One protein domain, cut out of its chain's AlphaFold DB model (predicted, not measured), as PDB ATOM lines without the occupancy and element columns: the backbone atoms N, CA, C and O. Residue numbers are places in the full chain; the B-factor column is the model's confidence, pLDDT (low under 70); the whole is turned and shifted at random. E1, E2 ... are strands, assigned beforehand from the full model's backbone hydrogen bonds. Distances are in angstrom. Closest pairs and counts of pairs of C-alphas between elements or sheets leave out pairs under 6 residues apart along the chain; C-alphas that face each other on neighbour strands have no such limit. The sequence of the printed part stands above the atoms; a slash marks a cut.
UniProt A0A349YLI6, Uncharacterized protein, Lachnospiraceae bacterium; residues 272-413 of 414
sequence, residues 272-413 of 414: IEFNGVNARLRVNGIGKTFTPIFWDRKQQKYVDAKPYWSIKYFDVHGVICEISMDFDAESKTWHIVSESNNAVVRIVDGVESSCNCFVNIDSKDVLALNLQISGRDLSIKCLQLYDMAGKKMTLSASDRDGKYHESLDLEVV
ATOM      1  N   ILE A 272     385.181 273.370 173.564       86.00
ATOM      2  CA  ILE A 272     385.642 274.491 174.376       86.00
ATOM      3  C   ILE A 272     385.417 274.110 175.838       86.00
ATOM      4  O   ILE A 272     384.279 273.979 176.288       86.00
ATOM      5  N   GLU A 273     386.503 273.891 176.573       88.31
ATOM      6  CA  GLU A 273     386.456 273.694 178.019       88.31
ATOM      7  C   GLU A 273     386.377 275.040 178.731       88.31
ATOM      8  O   GLU A 273     386.825 276.060 178.211       88.31
ATOM      9  N   PHE A 274     385.795 275.056 179.927       90.75
ATOM     10  CA  PHE A 274     385.689 276.267 180.730       90.75
ATOM     11  C   PHE A 274     385.809 275.971 182.218       90.75
ATOM     12  O   PHE A 274     385.513 274.870 182.685       90.75
ATOM     13  N   ASN A 275     386.201 276.980 182.990       86.56
ATOM     14  CA  ASN A 275     386.254 276.868 184.441       86.56
ATOM     15  C   ASN A 275     384.847 276.979 185.075       86.56
ATOM     16  O   ASN A 275     384.217 278.038 185.124       86.56
ATOM     17  N   GLY A 276     384.341 275.860 185.601       78.25
ATOM     18  CA  GLY A 276     383.109 275.802 186.397       78.25
ATOM     19  C   GLY A 276     382.119 274.732 185.933       78.25
ATOM     20  O   GLY A 276     382.421 273.917 185.074       78.25
ATOM     21  N   VAL A 277     380.922 274.730 186.531       75.44
ATOM     22  CA  VAL A 277     379.925 273.659 186.321       75.44
ATOM     23  C   VAL A 277     379.117 273.855 185.030       75.44
ATOM     24  O   VAL A 277     378.839 272.892 184.326       75.44
ATOM     25  N   ASN A 278     378.769 275.103 184.688       82.06
ATOM     26  CA  ASN A 278     377.889 275.432 183.555       82.06
ATOM     27  C   ASN A 278     378.488 276.561 182.702       82.06
ATOM     28  O   ASN A 278     379.176 277.427 183.244       82.06
ATOM     29  N   ALA A 279     378.124 276.659 181.422       82.50
ATOM     30  CA  ALA A 279     378.552 277.715 180.491       82.50
ATOM     31  C   ALA A 279     377.772 279.049 180.650       82.50
ATOM     32  O   ALA A 279     377.396 279.703 179.684       82.50
ATOM     33  N   ARG A 280     377.472 279.449 181.893       86.75
ATOM     34  CA  ARG A 280     376.727 280.685 182.208       86.75
ATOM     35  C   ARG A 280     377.647 281.807 182.673       86.75
ATOM     36  O   ARG A 280     378.493 281.556 183.534       86.75
ATOM     37  N   LEU A 281     377.457 283.025 182.176       87.00
ATOM     38  CA  LEU A 281     378.173 284.223 182.625       87.00
ATOM     39  C   LEU A 281     377.294 285.016 183.591       87.00
ATOM     40  O   LEU A 281     376.154 285.321 183.266       87.00
ATOM     41  N   ARG A 282     377.804 285.363 184.774       86.56
ATOM     42  CA  ARG A 282     377.045 286.169 185.741       86.56
ATOM     43  C   ARG A 282     377.358 287.654 185.576       86.56
ATOM     44  O   ARG A 282     378.535 288.007 185.488       86.56
ATOM     45  N   VAL A 283     376.338 288.512 185.576       86.00
ATOM     46  CA  VAL A 283     376.511 289.974 185.535       86.00
ATOM     47  C   VAL A 283     377.329 290.422 186.746       86.00
ATOM     48  O   VAL A 283     376.992 290.104 187.884       86.00
ATOM     49  N   ASN A 284     378.437 291.128 186.502       84.38
ATOM     50  CA  ASN A 284     379.409 291.527 187.527       84.38
ATOM     51  C   ASN A 284     379.994 290.352 188.348       84.38
ATOM     52  O   ASN A 284     380.490 290.530 189.461       84.38
ATOM     53  N   GLY A 285     379.926 289.133 187.811       82.25
ATOM     54  CA  GLY A 285     380.488 287.938 188.424       82.25
ATOM     55  C   GLY A 285     381.990 287.790 188.190       82.25
ATOM     56  O   GLY A 285     382.649 288.624 187.568       82.25
ATOM     57  N   ILE A 286     382.536 286.677 188.677       83.38
ATOM     58  CA  ILE A 286     383.907 286.259 188.363       83.38
ATOM     59  C   ILE A 286     383.968 285.891 186.870       83.38
ATOM     60  O   ILE A 286     383.047 285.254 186.354       83.38
ATOM     61  N   GLY A 287     385.032 286.319 186.183       84.25
ATOM     62  CA  GLY A 287     385.257 285.994 184.773       84.25
ATOM     63  C   GLY A 287     385.427 284.491 184.550       84.25
ATOM     64  O   GLY A 287     385.893 283.772 185.439       84.25
ATOM     65  N   LYS A 288     385.038 284.021 183.366       90.94
ATOM     66  CA  LYS A 288     385.206 282.628 182.954       90.94
ATOM     67  C   LYS A 288     386.262 282.502 181.885       90.94
ATOM     68  O   LYS A 288     386.213 283.224 180.900       90.94
ATOM     69  N   THR A 289     387.160 281.554 182.087       91.62
ATOM     70  CA  THR A 289     388.229 281.207 181.164       91.62
ATOM     71  C   THR A 289     387.779 280.037 180.310       91.62
ATOM     72  O   THR A 289     387.327 279.027 180.848       91.62
ATOM     73  N   PHE A 290     387.919 280.192 179.001       91.25
ATOM     74  CA  PHE A 290     387.574 279.230 177.970       91.25
ATOM     75  C   PHE A 290     388.849 278.770 177.264       91.25
ATOM     76  O   PHE A 290     389.647 279.598 176.831       91.25
ATOM     77  N   THR A 291     389.014 277.458 177.128       90.25
ATOM     78  CA  THR A 291     390.171 276.821 176.494       90.25
ATOM     79  C   THR A 291     389.681 275.965 175.330       90.25
ATOM     80  O   THR A 291     388.882 275.051 175.548       90.25
ATOM     81  N   PRO A 292     390.125 276.217 174.089       89.00
ATOM     82  CA  PRO A 292     389.712 275.426 172.951       89.00
ATOM     83  C   PRO A 292     390.591 274.184 172.852       89.00
ATOM     84  O   PRO A 292     391.815 274.234 172.983       89.00
ATOM     85  N   ILE A 293     389.950 273.058 172.587       86.44
ATOM     86  CA  ILE A 293     390.591 271.784 172.315       86.44
ATOM     87  C   ILE A 293     390.171 271.396 170.908       86.44
ATOM     88  O   ILE A 293     388.994 271.140 170.670       86.44
ATOM     89  N   PHE A 294     391.116 271.354 169.971       85.69
ATOM     90  CA  PHE A 294     390.839 270.963 168.593       85.69
ATOM     91  C   PHE A 294     391.174 269.495 168.358       85.69
ATOM     92  O   PHE A 294     392.172 268.981 168.864       85.69
ATOM     93  N   TRP A 295     390.359 268.827 167.546       81.69
ATOM     94  CA  TRP A 295     390.550 267.430 167.176       81.69
ATOM     95  C   TRP A 295     390.806 267.277 165.673       81.69
ATOM     96  O   TRP A 295     389.948 267.626 164.857       81.69
ATOM     97  N   ASP A 296     391.951 266.700 165.288       79.94
ATOM     98  CA  ASP A 296     392.198 266.337 163.888       79.94
ATOM     99  C   ASP A 296     391.689 264.923 163.599       79.94
ATOM    100  O   ASP A 296     392.313 263.917 163.942       79.94
ATOM    101  N   ARG A 297     390.567 264.849 162.874       72.38
ATOM    102  CA  ARG A 297     389.948 263.587 162.441       72.38
ATOM    103  C   ARG A 297     390.847 262.735 161.543       72.38
ATOM    104  O   ARG A 297     390.668 261.522 161.517       72.38
ATOM    105  N   LYS A 298     391.781 263.336 160.794       75.56
ATOM    106  CA  LYS A 298     392.689 262.599 159.896       75.56
ATOM    107  C   LYS A 298     393.828 261.937 160.662       75.56
ATOM    108  O   LYS A 298     394.242 260.845 160.295       75.56
ATOM    109  N   GLN A 299     394.342 262.608 161.690       77.88
ATOM    110  CA  GLN A 299     395.478 262.127 162.483       77.88
ATOM    111  C   GLN A 299     395.055 261.406 163.768       77.88
ATOM    112  O   GLN A 299     395.901 260.789 164.410       77.88
ATOM    113  N   GLN A 300     393.768 261.486 164.124       76.00
ATOM    114  CA  GLN A 300     393.195 260.968 165.368       76.00
ATOM    115  C   GLN A 300     393.967 261.438 166.608       76.00
ATOM    116  O   GLN A 300     394.354 260.640 167.460       76.00
ATOM    117  N   LYS A 301     394.251 262.743 166.676       84.50
ATOM    118  CA  LYS A 301     394.943 263.375 167.805       84.50
ATOM    119  C   LYS A 301     394.392 264.770 168.072       84.50
ATOM    120  O   LYS A 301     393.957 265.466 167.150       84.50
ATOM    121  N   TYR A 302     394.484 265.189 169.333       82.00
ATOM    122  CA  TYR A 302     394.280 266.582 169.712       82.00
ATOM    123  C   TYR A 302     395.422 267.440 169.177       82.00
ATOM    124  O   TYR A 302     396.591 267.051 169.246       82.00
ATOM    125  N   VAL A 303     395.068 268.600 168.631       83.75
ATOM    126  CA  VAL A 303     396.017 269.534 168.027       83.75
ATOM    127  C   VAL A 303     396.085 270.795 168.868       83.75
ATOM    128  O   VAL A 303     395.059 271.363 169.236       83.75
ATOM    129  N   ASP A 304     397.308 271.250 169.125       77.69
ATOM    130  CA  ASP A 304     397.574 272.520 169.794       77.69
ATOM    131  C   ASP A 304     397.676 273.649 168.756       77.69
ATOM    132  O   ASP A 304     398.749 274.190 168.488       77.69
ATOM    133  N   ALA A 305     396.559 273.925 168.076       79.81
ATOM    134  CA  ALA A 305     396.457 275.041 167.139       79.81
ATOM    135  C   ALA A 305     396.059 276.317 167.892       79.81
ATOM    136  O   ALA A 305     395.256 276.276 168.828       79.81
ATOM    137  N   LYS A 306     396.615 277.462 167.482       81.94
ATOM    138  CA  LYS A 306     396.247 278.751 168.073       81.94
ATOM    139  C   LYS A 306     394.835 279.139 167.619       81.94
ATOM    140  O   LYS A 306     394.597 279.173 166.414       81.94
ATOM    141  N   PRO A 307     393.915 279.431 168.549       85.25
ATOM    142  CA  PRO A 307     392.537 279.741 168.205       85.25
ATOM    143  C   PRO A 307     392.383 281.193 167.742       85.25
ATOM    144  O   PRO A 307     392.898 282.115 168.362       85.25
ATOM    145  N   TYR A 308     391.597 281.393 166.700       86.25
ATOM    146  CA  TYR A 308     390.860 282.610 166.407       86.25
ATOM    147  C   TYR A 308     389.540 282.555 167.173       86.25
ATOM    148  O   TYR A 308     388.770 281.603 167.012       86.25
ATOM    149  N   TRP A 309     389.274 283.551 168.013       88.38
ATOM    150  CA  TRP A 309     388.048 283.600 168.807       88.38
ATOM    151  C   TRP A 309     387.029 284.539 168.171       88.38
ATOM    152  O   TRP A 309     387.368 285.646 167.771       88.38
ATOM    153  N   SER A 310     385.766 284.129 168.136       88.12
ATOM    154  CA  SER A 310     384.646 284.975 167.719       88.12
ATOM    155  C   SER A 310     383.504 284.876 168.725       88.12
ATOM    156  O   SER A 310     383.093 283.784 169.116       88.12
ATOM    157  N   ILE A 311     382.990 286.021 169.162       89.00
ATOM    158  CA  ILE A 311     381.822 286.134 170.033       89.00
ATOM    159  C   ILE A 311     380.702 286.764 169.221       89.00
ATOM    160  O   ILE A 311     380.785 287.932 168.837       89.00
ATOM    161  N   LYS A 312     379.625 286.009 169.009       88.81
ATOM    162  CA  LYS A 312     378.415 286.488 168.341       88.81
ATOM    163  C   LYS A 312     377.342 286.790 169.362       88.81
ATOM    164  O   LYS A 312     376.969 285.928 170.157       88.81
ATOM    165  N   TYR A 313     376.827 288.009 169.314       84.06
ATOM    166  CA  TYR A 313     375.696 288.429 170.125       84.06
ATOM    167  C   TYR A 313     374.425 288.458 169.281       84.06
ATOM    168  O   TYR A 313     374.410 289.033 168.188       84.06
ATOM    169  N   PHE A 314     373.358 287.849 169.798       80.50
ATOM    170  CA  PHE A 314     372.092 287.690 169.091       80.50
ATOM    171  C   PHE A 314     370.962 288.440 169.787       80.50
ATOM    172  O   PHE A 314     370.900 288.520 171.013       80.50
ATOM    173  N   ASP A 315     370.019 288.899 168.976       70.56
ATOM    174  CA  ASP A 315     368.691 289.316 169.406       70.56
ATOM    175  C   ASP A 315     367.626 288.639 168.533       70.56
ATOM    176  O   ASP A 315     367.948 287.866 167.627       70.56
ATOM    177  N   VAL A 316     366.348 288.911 168.798       67.75
ATOM    178  CA  VAL A 316     365.191 288.289 168.129       67.75
ATOM    179  C   VAL A 316     365.259 288.397 166.593       67.75
ATOM    180  O   VAL A 316     364.698 287.563 165.884       67.75
ATOM    181  N   HIS A 317     365.975 289.395 166.065       62.75
ATOM    182  CA  HIS A 317     366.118 289.661 164.631       62.75
ATOM    183  C   HIS A 317     367.420 289.136 163.991       62.75
ATOM    184  O   HIS A 317     367.597 289.306 162.785       62.75
ATOM    185  N   GLY A 318     368.312 288.483 164.750       73.06
ATOM    186  CA  GLY A 318     369.567 287.907 164.246       73.06
ATOM    187  C   GLY A 318     370.822 288.390 164.984       73.06
ATOM    188  O   GLY A 318     370.751 288.828 166.131       73.06
ATOM    189  N   VAL A 319     371.988 288.279 164.334       77.81
ATOM    190  CA  VAL A 319     373.282 288.720 164.889       77.81
ATOM    191  C   VAL A 319     373.324 290.247 164.938       77.81
ATOM    192  O   VAL A 319     373.233 290.911 163.905       77.81
ATOM    193  N   ILE A 320     373.495 290.798 166.138       78.38
ATOM    194  CA  ILE A 320     373.680 292.237 166.362       78.38
ATOM    195  C   ILE A 320     375.125 292.638 166.066       78.38
ATOM    196  O   ILE A 320     375.375 293.619 165.363       78.38
ATOM    197  N   CYS A 321     376.070 291.896 166.643       80.06
ATOM    198  CA  CYS A 321     377.496 292.149 166.499       80.06
ATOM    199  C   CYS A 321     378.299 290.857 166.631       80.06
ATOM    200  O   CYS A 321     377.881 289.898 167.290       80.06
ATOM    201  N   GLU A 322     379.464 290.878 166.003       84.62
ATOM    202  CA  GLU A 322     380.488 289.856 166.080       84.62
ATOM    203  C   GLU A 322     381.790 290.518 166.534       84.62
ATOM    204  O   GLU A 322     382.291 291.440 165.891       84.62
ATOM    205  N   ILE A 323     382.320 290.066 167.668       83.75
ATOM    206  CA  ILE A 323     383.628 290.482 168.171       83.75
ATOM    207  C   ILE A 323     384.591 289.349 167.875       83.75
ATOM    208  O   ILE A 323     384.487 288.267 168.447       83.75
ATOM    209  N   SER A 324     385.525 289.616 166.983       83.75
ATOM    210  CA  SER A 324     386.554 288.694 166.550       83.75
ATOM    211  C   SER A 324     387.904 289.066 167.147       83.75
ATOM    212  O   SER A 324     388.232 290.239 167.293       83.75
ATOM    213  N   MET A 325     388.694 288.064 167.500       83.94
ATOM    214  CA  MET A 325     390.008 288.216 168.108       83.94
ATOM    215  C   MET A 325     390.990 287.336 167.337       83.94
ATOM    216  O   MET A 325     390.895 286.108 167.387       83.94
ATOM    217  N   ASP A 326     391.918 287.982 166.633       78.81
ATOM    218  CA  ASP A 326     392.961 287.339 165.834       78.81
ATOM    219  C   ASP A 326     394.335 287.541 166.474       78.81
ATOM    220  O   ASP A 326     394.629 288.608 167.011       78.81
ATOM    221  N   PHE A 327     395.189 286.527 166.405       72.75
ATOM    222  CA  PHE A 327     396.563 286.626 166.873       72.75
ATOM    223  C   PHE A 327     397.487 286.889 165.690       72.75
ATOM    224  O   PHE A 327     397.708 286.013 164.850       72.75
ATOM    225  N   ASP A 328     398.098 288.068 165.663       70.75
ATOM    226  CA  ASP A 328     399.107 288.378 164.666       70.75
ATOM    227  C   ASP A 328     400.458 287.791 165.086       70.75
ATOM    228  O   ASP A 328     401.056 288.133 166.110       70.75
ATOM    229  N   ALA A 329     400.928 286.838 164.283       66.12
ATOM    230  CA  ALA A 329     402.173 286.129 164.523       66.12
ATOM    231  C   ALA A 329     403.413 287.019 164.345       66.12
ATOM    232  O   ALA A 329     404.445 286.719 164.951       66.12
ATOM    233  N   GLU A 330     403.324 288.085 163.541       70.12
ATOM    234  CA  GLU A 330     404.440 288.992 163.260       70.12
ATOM    235  C   GLU A 330     404.637 289.986 164.403       70.12
ATOM    236  O   GLU A 330     405.747 290.119 164.925       70.12
ATOM    237  N   SER A 331     403.552 290.623 164.853       65.81
ATOM    238  CA  SER A 331     403.574 291.550 165.989       65.81
ATOM    239  C   SER A 331     403.585 290.844 167.350       65.81
ATOM    240  O   SER A 331     403.946 291.455 168.353       65.81
ATOM    241  N   LYS A 332     403.210 289.556 167.396       65.75
ATOM    242  CA  LYS A 332     402.937 288.782 168.621       65.75
ATOM    243  C   LYS A 332     401.840 289.397 169.501       65.75
ATOM    244  O   LYS A 332     401.811 289.129 170.703       65.75
ATOM    245  N   THR A 333     400.938 290.178 168.914       66.81
ATOM    246  CA  THR A 333     399.831 290.838 169.618       66.81
ATOM    247  C   THR A 333     398.482 290.310 169.147       66.81
ATOM    248  O   THR A 333     398.346 289.802 168.033       66.81
ATOM    249  N   TRP A 334     397.468 290.434 170.000       69.69
ATOM    250  CA  TRP A 334     396.085 290.168 169.614       69.69
ATOM    251  C   TRP A 334     395.459 291.415 169.000       69.69
ATOM    252  O   TRP A 334     395.559 292.505 169.561       69.69
ATOM    253  N   HIS A 335     394.776 291.241 167.875       70.88
ATOM    254  CA  HIS A 335     393.947 292.263 167.250       70.88
ATOM    255  C   HIS A 335     392.486 291.911 167.448       70.88
ATOM    256  O   HIS A 335     392.044 290.803 167.146       70.88
ATOM    257  N   ILE A 336     391.731 292.873 167.960       72.12
ATOM    258  CA  ILE A 336     390.303 292.720 168.206       72.12
ATOM    259  C   ILE A 336     389.579 293.495 167.115       72.12
ATOM    260  O   ILE A 336     389.690 294.717 167.029       72.12
ATOM    261  N   VAL A 337     388.862 292.769 166.268       72.88
ATOM    262  CA  VAL A 337     388.089 293.307 165.153       72.88
ATOM    263  C   VAL A 337     386.622 293.131 165.483       72.88
ATOM    264  O   VAL A 337     386.194 292.068 165.921       72.88
ATOM    265  N   SER A 338     385.830 294.169 165.273       72.25
ATOM    266  CA  SER A 338     384.388 294.088 165.453       72.25
ATOM    267  C   SER A 338     383.672 294.311 164.134       72.25
ATOM    268  O   SER A 338     383.898 295.332 163.483       72.25
ATOM    269  N   GLU A 339     382.760 293.410 163.794       72.19
ATOM    270  CA  GLU A 339     381.794 293.608 162.719       72.19
ATOM    271  C   GLU A 339     380.399 293.788 163.317       72.19
ATOM    272  O   GLU A 339     379.954 293.047 164.200       72.19
ATOM    273  N   SER A 340     379.696 294.815 162.859       70.19
ATOM    274  CA  SER A 340     378.396 295.199 163.399       70.19
ATOM    275  C   SER A 340     377.504 295.733 162.292       70.19
ATOM    276  O   SER A 340     377.901 296.618 161.540       70.19
ATOM    277  N   ASN A 341     376.273 295.226 162.225       61.50
ATOM    278  CA  ASN A 341     375.304 295.678 161.227       61.50
ATOM    279  C   ASN A 341     374.622 296.991 161.645       61.50
ATOM    280  O   ASN A 341     374.454 297.870 160.812       61.50
ATOM    281  N   ASN A 342     374.264 297.129 162.931       61.72
ATOM    282  CA  ASN A 342     373.516 298.274 163.487       61.72
ATOM    283  C   ASN A 342     374.055 298.747 164.856       61.72
ATOM    284  O   ASN A 342     373.342 299.403 165.613       61.72
ATOM    285  N   ALA A 343     375.284 298.376 165.211       61.47
ATOM    286  CA  ALA A 343     375.879 298.692 166.506       61.47
ATOM    287  C   ALA A 343     377.226 299.403 166.335       61.47
ATOM    288  O   ALA A 343     377.880 299.251 165.308       61.47
ATOM    289  N   VAL A 344     377.648 300.165 167.341       69.75
ATOM    290  CA  VAL A 344     378.997 300.735 167.429       69.75
ATOM    291  C   VAL A 344     379.736 300.009 168.539       69.75
ATOM    292  O   VAL A 344     379.334 300.074 169.701       69.75
ATOM    293  N   VAL A 345     380.818 299.319 168.190       69.31
ATOM    294  CA  VAL A 345     381.679 298.653 169.167       69.31
ATOM    295  C   VAL A 345     382.788 299.611 169.591       69.31
ATOM    296  O   VAL A 345     383.546 300.117 168.767       69.31
ATOM    297  N   ARG A 346     382.863 299.888 170.892       73.62
ATOM    298  CA  ARG A 346     383.901 300.707 171.517       73.62
ATOM    299  C   ARG A 346     384.804 299.813 172.348       73.62
ATOM    300  O   ARG A 346     384.338 299.153 173.275       73.62
ATOM    301  N   ILE A 347     386.091 299.835 172.033       70.62
ATOM    302  CA  ILE A 347     387.130 299.143 172.794       70.62
ATOM    303  C   ILE A 347     387.842 300.195 173.648       70.62
ATOM    304  O   ILE A 347     388.369 301.170 173.118       70.62
ATOM    305  N   VAL A 348     387.802 300.028 174.970       66.94
ATOM    306  CA  VAL A 348     388.343 300.969 175.962       66.94
ATOM    307  C   VAL A 348     389.393 300.251 176.814       66.94
ATOM    308  O   VAL A 348     389.213 299.079 177.155       66.94
ATOM    309  N   ASP A 349     390.481 300.953 177.146       57.09
ATOM    310  CA  ASP A 349     391.592 300.468 177.984       57.09
ATOM    311  C   ASP A 349     392.216 299.149 177.497       57.09
ATOM    312  O   ASP A 349     392.396 298.200 178.260       57.09
ATOM    313  N   GLY A 350     392.517 299.076 176.198       54.44
ATOM    314  CA  GLY A 350     393.200 297.931 175.604       54.44
ATOM    315  C   GLY A 350     394.683 297.898 175.974       54.44
ATOM    316  O   GLY A 350     395.452 298.736 175.505       54.44
ATOM    317  N   VAL A 351     395.097 296.915 176.770       58.22
ATOM    318  CA  VAL A 351     396.481 296.408 176.761       58.22
ATOM    319  C   VAL A 351     396.511 295.234 175.771       58.22
ATOM    320  O   VAL A 351     395.473 294.624 175.535       58.22
ATOM    321  N   GLU A 352     397.664 294.888 175.187       58.19
ATOM    322  CA  GLU A 352     397.832 293.861 174.126       58.19
ATOM    323  C   GLU A 352     397.160 292.485 174.389       58.19
ATOM    324  O   GLU A 352     397.056 291.664 173.478       58.19
ATOM    325  N   SER A 353     396.703 292.221 175.618       64.56
ATOM    326  CA  SER A 353     396.052 290.986 176.069       64.56
ATOM    327  C   SER A 353     394.762 291.185 176.883       64.56
ATOM    328  O   SER A 353     394.187 290.197 177.341       64.56
ATOM    329  N   SER A 354     394.274 292.412 177.088       77.50
ATOM    330  CA  SER A 354     393.009 292.661 177.794       77.50
ATOM    331  C   SER A 354     392.319 293.939 177.332       77.50
ATOM    332  O   SER A 354     392.963 294.961 177.119       77.50
ATOM    333  N   CYS A 355     390.994 293.907 177.206       79.06
ATOM    334  CA  CYS A 355     390.214 295.078 176.826       79.06
ATOM    335  C   CYS A 355     388.806 295.066 177.424       79.06
ATOM    336  O   CYS A 355     388.213 294.007 177.654       79.06
ATOM    337  N   ASN A 356     388.226 296.253 177.585       83.56
ATOM    338  CA  ASN A 356     386.795 296.403 177.812       83.56
ATOM    339  C   ASN A 356     386.102 296.693 176.481       83.56
ATOM    340  O   ASN A 356     386.395 297.688 175.821       83.56
ATOM    341  N   CYS A 357     385.173 295.830 176.096       82.00
ATOM    342  CA  CYS A 357     384.383 295.950 174.887       82.00
ATOM    343  C   CYS A 357     382.950 296.349 175.241       82.00
ATOM    344  O   CYS A 357     382.249 295.627 175.955       82.00
ATOM    345  N   PHE A 358     382.509 297.481 174.699       82.19
ATOM    346  CA  PHE A 358     381.148 297.989 174.824       82.19
ATOM    347  C   PHE A 358     380.485 297.994 173.455       82.19
ATOM    348  O   PHE A 358     381.031 298.547 172.504       82.19
ATOM    349  N   VAL A 359     379.300 297.409 173.345       78.38
ATOM    350  CA  VAL A 359     378.496 297.444 172.121       78.38
ATOM    351  C   VAL A 359     377.332 298.381 172.354       78.38
ATOM    352  O   VAL A 359     376.530 298.161 173.261       78.38
ATOM    353  N   ASN A 360     377.244 299.416 171.529       78.38
ATOM    354  CA  ASN A 360     376.224 300.443 171.619       78.38
ATOM    355  C   ASN A 360     375.222 300.325 170.466       78.38
ATOM    356  O   ASN A 360     375.625 300.180 169.315       78.38
ATOM    357  N   ILE A 361     373.931 300.413 170.772       74.50
ATOM    358  CA  ILE A 361     372.839 300.502 169.799       74.50
ATOM    359  C   ILE A 361     372.004 301.722 170.189       74.50
ATOM    360  O   ILE A 361     371.603 301.845 171.346       74.50
ATOM    361  N   ASP A 362     371.769 302.642 169.253       73.69
ATOM    362  CA  ASP A 362     370.966 303.856 169.472       73.69
ATOM    363  C   ASP A 362     371.359 304.665 170.727       73.69
ATOM    364  O   ASP A 362     370.514 305.153 171.479       73.69
ATOM    365  N   SER A 363     372.664 304.831 170.968       73.00
ATOM    366  CA  SER A 363     373.237 305.527 172.136       73.00
ATOM    367  C   SER A 363     373.039 304.825 173.487       73.00
ATOM    368  O   SER A 363     373.350 305.411 174.526       73.00
ATOM    369  N   LYS A 364     372.603 303.559 173.506       77.44
ATOM    370  CA  LYS A 364     372.541 302.709 174.705       77.44
ATOM    371  C   LYS A 364     373.545 301.569 174.605       77.44
ATOM    372  O   LYS A 364     373.621 300.896 173.583       77.44
ATOM    373  N   ASP A 365     374.301 301.334 175.671       78.00
ATOM    374  CA  ASP A 365     375.175 300.166 175.740       78.00
ATOM    375  C   ASP A 365     374.309 298.918 175.978       78.00
ATOM    376  O   ASP A 365     373.530 298.866 176.924       78.00
ATOM    377  N   VAL A 366     374.407 297.938 175.081       77.31
ATOM    378  CA  VAL A 366     373.603 296.701 175.088       77.31
ATOM    379  C   VAL A 366     374.442 295.500 175.523       77.31
ATOM    380  O   VAL A 366     373.921 294.528 176.068       77.31
ATOM    381  N   LEU A 367     375.759 295.578 175.332       80.62
ATOM    382  CA  LEU A 367     376.709 294.563 175.765       80.62
ATOM    383  C   LEU A 367     377.934 295.246 176.367       80.62
ATOM    384  O   LEU A 367     378.487 296.162 175.760       80.62
ATOM    385  N   ALA A 368     378.380 294.774 177.530       86.94
ATOM    386  CA  ALA A 368     379.637 295.198 178.131       86.94
ATOM    387  C   ALA A 368     380.410 293.982 178.646       86.94
ATOM    388  O   ALA A 368     380.010 293.322 179.611       86.94
ATOM    389  N   LEU A 369     381.528 293.686 177.989       87.88
ATOM    390  CA  LEU A 369     382.391 292.554 178.298       87.88
ATOM    391  C   LEU A 369     383.804 293.046 178.580       87.88
ATOM    392  O   LEU A 369     384.330 293.893 177.871       87.88
ATOM    393  N   ASN A 370     384.440 292.466 179.584       88.38
ATOM    394  CA  ASN A 370     385.884 292.498 179.715       88.38
ATOM    395  C   ASN A 370     386.430 291.192 179.131       88.38
ATOM    396  O   ASN A 370     386.012 290.104 179.536       88.38
ATOM    397  N   LEU A 371     387.310 291.325 178.145       88.00
ATOM    398  CA  LEU A 371     387.949 290.223 177.441       88.00
ATOM    399  C   LEU A 371     389.425 290.232 177.812       88.00
ATOM    400  O   LEU A 371     390.072 291.274 177.736       88.00
ATOM    401  N   GLN A 372     389.957 289.086 178.213       86.50
ATOM    402  CA  GLN A 372     391.373 288.918 178.506       86.50
ATOM    403  C   GLN A 372     391.870 287.632 177.860       86.50
ATOM    404  O   GLN A 372     391.321 286.565 178.106       86.50
ATOM    405  N   ILE A 373     392.922 287.721 177.055       84.19
ATOM    406  CA  ILE A 373     393.472 286.591 176.313       84.19
ATOM    407  C   ILE A 373     394.842 286.233 176.881       84.19
ATOM    408  O   ILE A 373     395.710 287.089 177.033       84.19
ATOM    409  N   SER A 374     395.052 284.957 177.190       81.94
ATOM    410  CA  SER A 374     396.323 284.443 177.702       81.94
ATOM    411  C   SER A 374     396.713 283.182 176.941       81.94
ATOM    412  O   SER A 374     396.235 282.083 177.221       81.94
ATOM    413  N   GLY A 375     397.591 283.328 175.947       80.94
ATOM    414  CA  GLY A 375     397.985 282.215 175.085       80.94
ATOM    415  C   GLY A 375     396.818 281.745 174.217       80.94
ATOM    416  O   GLY A 375     396.461 282.434 173.275       80.94
ATOM    417  N   ARG A 376     396.247 280.577 174.519       82.12
ATOM    418  CA  ARG A 376     395.061 280.017 173.834       82.12
ATOM    419  C   ARG A 376     393.753 280.297 174.572       82.12
ATOM    420  O   ARG A 376     392.681 280.136 173.997       82.12
ATOM    421  N   ASP A 377     393.852 280.712 175.828       88.31
ATOM    422  CA  ASP A 377     392.708 280.838 176.713       88.31
ATOM    423  C   ASP A 377     392.084 282.224 176.584       88.31
ATOM    424  O   ASP A 377     392.787 283.238 176.615       88.31
ATOM    425  N   LEU A 378     390.757 282.265 176.494       89.75
ATOM    426  CA  LEU A 378     389.974 283.493 176.504       89.75
ATOM    427  C   LEU A 378     389.202 283.590 177.816       89.75
ATOM    428  O   LEU A 378     388.349 282.763 178.112       89.75
ATOM    429  N   SER A 379     389.473 284.623 178.599       90.06
ATOM    430  CA  SER A 379     388.709 284.980 179.786       90.06
ATOM    431  C   SER A 379     387.678 286.050 179.444       90.06
ATOM    432  O   SER A 379     388.020 287.109 178.922       90.06
ATOM    433  N   ILE A 380     386.411 285.769 179.740       91.56
ATOM    434  CA  ILE A 380     385.282 286.671 179.514       91.56
ATOM    435  C   ILE A 380     384.643 286.994 180.857       91.56
ATOM    436  O   ILE A 380     384.199 286.107 181.592       91.56
ATOM    437  N   LYS A 381     384.530 288.284 181.165       89.56
ATOM    438  CA  LYS A 381     383.789 288.787 182.320       89.56
ATOM    439  C   LYS A 381     382.679 289.724 181.860       89.56
ATOM    440  O   LYS A 381     382.918 290.688 181.143       89.56
ATOM    441  N   CYS A 382     381.460 289.460 182.320       87.56
ATOM    442  CA  CYS A 382     380.324 290.346 182.094       87.56
ATOM    443  C   CYS A 382     380.406 291.555 183.035       87.56
ATOM    444  O   CYS A 382     380.430 291.387 184.258       87.56
ATOM    445  N   LEU A 383     380.427 292.766 182.480       86.12
ATOM    446  CA  LEU A 383     380.414 294.006 183.259       86.12
ATOM    447  C   LEU A 383     378.991 294.334 183.738       86.12
ATOM    448  O   LEU A 383     378.015 293.712 183.316       86.12
ATOM    449  N   GLN A 384     378.874 295.272 184.683       79.19
ATOM    450  CA  GLN A 384     377.594 295.627 185.295       79.19
ATOM    451  C   GLN A 384     376.725 296.417 184.312       79.19
ATOM    452  O   GLN A 384     376.841 297.634 184.197       79.19
ATOM    453  N   LEU A 385     375.832 295.703 183.630       75.44
ATOM    454  CA  LEU A 385     374.833 296.275 182.742       75.44
ATOM    455  C   LEU A 385     373.512 295.531 182.960       75.44
ATOM    456  O   LEU A 385     373.402 294.336 182.697       75.44
ATOM    457  N   TYR A 386     372.530 296.231 183.533       61.69
ATOM    458  CA  TYR A 386     371.302 295.626 184.070       61.69
ATOM    459  C   TYR A 386     370.447 294.906 183.015       61.69
ATOM    460  O   TYR A 386     369.692 294.006 183.365       61.69
ATOM    461  N   ASP A 387     370.603 295.257 181.737       69.81
ATOM    462  CA  ASP A 387     369.809 294.731 180.616       69.81
ATOM    463  C   ASP A 387     370.437 293.494 179.932       69.81
ATOM    464  O   ASP A 387     369.986 293.028 178.886       69.81
ATOM    465  N   MET A 388     371.515 292.944 180.506       74.50
ATOM    466  CA  MET A 388     372.201 291.780 179.938       74.50
ATOM    467  C   MET A 388     371.652 290.429 180.408       74.50
ATOM    468  O   MET A 388     371.899 289.417 179.753       74.50
ATOM    469  N   ALA A 389     370.927 290.375 181.528       78.81
ATOM    470  CA  ALA A 389     370.413 289.115 182.056       78.81
ATOM    471  C   ALA A 389     369.386 288.480 181.096       78.81
ATOM    472  O   ALA A 389     368.482 289.145 180.598       78.81
ATOM    473  N   GLY A 390     369.527 287.179 180.834       76.50
ATOM    474  CA  GLY A 390     368.688 286.413 179.908       76.50
ATOM    475  C   GLY A 390     369.122 286.481 178.441       76.50
ATOM    476  O   GLY A 390     368.516 285.824 177.594       76.50
ATOM    477  N   LYS A 391     370.172 287.243 178.111       82.69
ATOM    478  CA  LYS A 391     370.702 287.305 176.745       82.69
ATOM    479  C   LYS A 391     371.599 286.101 176.438       82.69
ATOM    480  O   LYS A 391     372.293 285.583 177.319       82.69
ATOM    481  N   LYS A 392     371.598 285.680 175.171       84.69
ATOM    482  CA  LYS A 392     372.401 284.565 174.655       84.69
ATOM    483  C   LYS A 392     373.504 285.077 173.733       84.69
ATOM    484  O   LYS A 392     373.302 286.026 172.976       84.69
ATOM    485  N   MET A 393     374.658 284.433 173.789       88.44
ATOM    486  CA  MET A 393     375.785 284.685 172.893       88.44
ATOM    487  C   MET A 393     376.414 283.354 172.494       88.44
ATOM    488  O   MET A 393     376.378 282.409 173.273       88.44
ATOM    489  N   THR A 394     377.014 283.285 171.314       88.88
ATOM    490  CA  THR A 394     377.752 282.097 170.873       88.88
ATOM    491  C   THR A 394     379.227 282.443 170.822       88.88
ATOM    492  O   THR A 394     379.637 283.356 170.104       88.88
ATOM    493  N   LEU A 395     380.022 281.717 171.598       90.94
ATOM    494  CA  LEU A 395     381.472 281.766 171.573       90.94
ATOM    495  C   LEU A 395     381.981 280.711 170.592       90.94
ATOM    496  O   LEU A 395     381.620 279.549 170.707       90.94
ATOM    497  N   SER A 396     382.830 281.094 169.651       89.06
ATOM    498  CA  SER A 396     383.420 280.188 168.667       89.06
ATOM    499  C   SER A 396     384.938 280.292 168.696       89.06
ATOM    500  O   SER A 396     385.476 281.387 168.838       89.06
ATOM    501  N   ALA A 397     385.616 279.162 168.536       88.88
ATOM    502  CA  ALA A 397     387.054 279.072 168.343       88.88
ATOM    503  C   ALA A 397     387.329 278.346 167.028       88.88
ATOM    504  O   ALA A 397     386.789 277.265 166.792       88.88
ATOM    505  N   SER A 398     388.185 278.904 166.181       86.44
ATOM    506  CA  SER A 398     388.615 278.254 164.944       86.44
ATOM    507  C   SER A 398     390.107 278.397 164.709       86.44
ATOM    508  O   SER A 398     390.743 279.257 165.291       86.44
ATOM    509  N   ASP A 399     390.681 277.574 163.846       84.31
ATOM    510  CA  ASP A 399     392.037 277.823 163.340       84.31
ATOM    511  C   ASP A 399     392.013 278.895 162.234       84.31
ATOM    512  O   ASP A 399     390.962 279.142 161.636       84.31
ATOM    513  N   ARG A 400     393.165 279.501 161.924       72.38
ATOM    514  CA  ARG A 400     393.313 280.565 160.910       72.38
ATOM    515  C   ARG A 400     392.851 280.122 159.517       72.38
ATOM    516  O   ARG A 400     392.286 280.912 158.770       72.38
ATOM    517  N   ASP A 401     393.026 278.839 159.209       72.88
ATOM    518  CA  ASP A 401     392.589 278.220 157.951       72.88
ATOM    519  C   ASP A 401     391.121 277.742 157.986       72.88
ATOM    520  O   ASP A 401     390.633 277.140 157.029       72.88
ATOM    521  N   GLY A 402     390.419 277.912 159.115       70.38
ATOM    522  CA  GLY A 402     389.057 277.409 159.331       70.38
ATOM    523  C   GLY A 402     388.942 275.879 159.367       70.38
ATOM    524  O   GLY A 402     387.836 275.340 159.357       70.38
ATOM    525  N   LYS A 403     390.073 275.159 159.398       72.50
ATOM    526  CA  LYS A 403     390.125 273.686 159.371       72.50
ATOM    527  C   LYS A 403     389.486 273.056 160.611       72.50
ATOM    528  O   LYS A 403     388.847 272.009 160.507       72.50
ATOM    529  N   TYR A 404     389.679 273.680 161.768       79.06
ATOM    530  CA  TYR A 404     389.058 273.296 163.031       79.06
ATOM    531  C   TYR A 404     388.131 274.421 163.470       79.06
ATOM    532  O   TYR A 404     388.493 275.590 163.340       79.06
ATOM    533  N   HIS A 405     386.945 274.072 163.958       81.44
ATOM    534  CA  HIS A 405     385.947 275.029 164.413       81.44
ATOM    535  C   HIS A 405     385.101 274.388 165.506       81.44
ATOM    536  O   HIS A 405     384.542 273.316 165.292       81.44
ATOM    537  N   GLU A 406     384.992 275.059 166.644       84.12
ATOM    538  CA  GLU A 406     384.172 274.645 167.776       84.12
ATOM    539  C   GLU A 406     383.376 275.838 168.298       84.12
ATOM    540  O   GLU A 406     383.882 276.960 168.318       84.12
ATOM    541  N   SER A 407     382.139 275.602 168.728       85.62
ATOM    542  CA  SER A 407     381.235 276.652 169.204       85.62
ATOM    543  C   SER A 407     380.539 276.257 170.502       85.62
ATOM    544  O   SER A 407     380.162 275.101 170.683       85.62
ATOM    545  N   LEU A 408     380.324 277.230 171.379       86.88
ATOM    546  CA  LEU A 408     379.690 277.091 172.681       86.88
ATOM    547  C   LEU A 408     378.693 278.230 172.901       86.88
ATOM    548  O   LEU A 408     379.062 279.405 172.876       86.88
ATOM    549  N   ASP A 409     377.441 277.884 173.184       87.94
ATOM    550  CA  ASP A 409     376.426 278.867 173.551       87.94
ATOM    551  C   ASP A 409     376.544 279.240 175.032       87.94
ATOM    552  O   ASP A 409     376.602 278.382 175.918       87.94
ATOM    553  N   LEU A 410     376.559 280.543 175.299       87.25
ATOM    554  CA  LEU A 410     376.617 281.133 176.627       87.25
ATOM    555  C   LEU A 410     375.316 281.880 176.923       87.25
ATOM    556  O   LEU A 410     374.753 282.581 176.080       87.25
ATOM    557  N   GLU A 411     374.878 281.774 178.170       87.44
ATOM    558  CA  GLU A 411     373.726 282.495 178.708       87.44
ATOM    559  C   GLU A 411     374.195 283.441 179.814       87.44
ATOM    560  O   GLU A 411     374.951 283.042 180.710       87.44
ATOM    561  N   VAL A 412     373.741 284.692 179.764       85.00
ATOM    562  CA  VAL A 412     374.022 285.671 180.815       85.00
ATOM    563  C   VAL A 412     372.944 285.597 181.893       85.00
ATOM    564  O   VAL A 412     371.755 285.690 181.604       85.00
ATOM    565  N   VAL A 413     373.356 285.465 183.150       85.94
ATOM    566  CA  VAL A 413     372.476 285.382 184.324       85.94
ATOM    567  C   VAL A 413     372.767 286.512 185.311       85.94
ATOM    568  O   VAL A 413     373.890 287.011 185.372       85.94
TER     569      VAL A 413
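What this domain is: This is residues 272 to 413 of the 414 residues of an uncharacterized protein of Lachnospiraceae bacterium (UniProt A0A349YLI6). Two strongly twisted sheets lie face to face as a flattened, barrel-like sandwich, one of E2, E13, E12, E5, E6 and E7, the other of E1, E3, E4, E8, E9, E10 and E11; they come close at E7 and E8 on one side and at E1 and E13 on the other. The far end of the hairpin of E3 and E4, around Gln 299, reaches out at one end. The printed part has 142 residues with thirteen named strands, E1 to E13 in that order, and no named helix: class all strand. The six-strand sheet, E2 E13 E12 E5 E6 E7, is mixed and curled like part of a barrel; the other is branched, its neighbours antiparallel. The whole is compact, with a radius of gyration of the C-alphas of 15.0 A and spans of 48 by 35 by 29 A.

How they stand to each other: Begin at E1, residues 272 to 274, antiparallel to E3, residues 288 to 296; N 273 and O 291, 2.8 A apart, are within hydrogen-bond range, as are the N and O pairs below. On the other side of E3 lies E11, residues 377 to 382, with N 290 and O 378 at 2.8 A; farther along E3 pairs E4, residues 301 to 303, with N 303 and O 294 at 2.9 A. In the second sheet, find E2, residues 280 to 282, parallel to E13, residues 405 to 413, with N 281 and O 411 at 2.9 A. E12, residues 392 to 398, is antiparallel to E13, N 395 and O 408 at 2.8 A, and to E5, residues 308 to 315, N 310 and O 396 at 2.8 A. E5, E6, residues 318 to 328, and E7, residues 333 to 340, form a meander, each strand the antiparallel neighbour of the one before, with N 311 and O 323 at 2.8 A and N 324 and O 337 at 2.8 A. E8, residues 344 to 351, E9, residues 354 to 361, E10, residues 364 to 374, and E11 form another, with N 346 and O 358 at 2.8 A, N 357 and O 369 at 2.8 A, and N 379 and O 372 at 2.7 A. Between the sheets, the closest C-alphas of E7 and E8 are Ser 338 and Val 345, 6.5 A apart; those of E1 and E13 are Ile 272 and Leu 408, 6.7 A.

Where its parts are: Find C-alpha 272, where E1 begins, at (385.642, 274.491, 174.376). E3 is 26.0 A long, E6 29.5 A, and E10, from C-alpha 364 at (372.541, 302.709, 174.705), 30.1 A. E8 bends by 51 degrees at residue 348. E13, 26.2 A long, ends at C-alpha 413, (372.476, 285.382, 184.324).

The domain as a whole: The two C-alphas farthest apart, those of Gln 299 and Ser 363, are 49.7 A apart. The printed part has no cut and no long link. Mean pLDDT of the printed part is 79.4; 20 residues are under 70, among them 341 to 345 and 348 to 353.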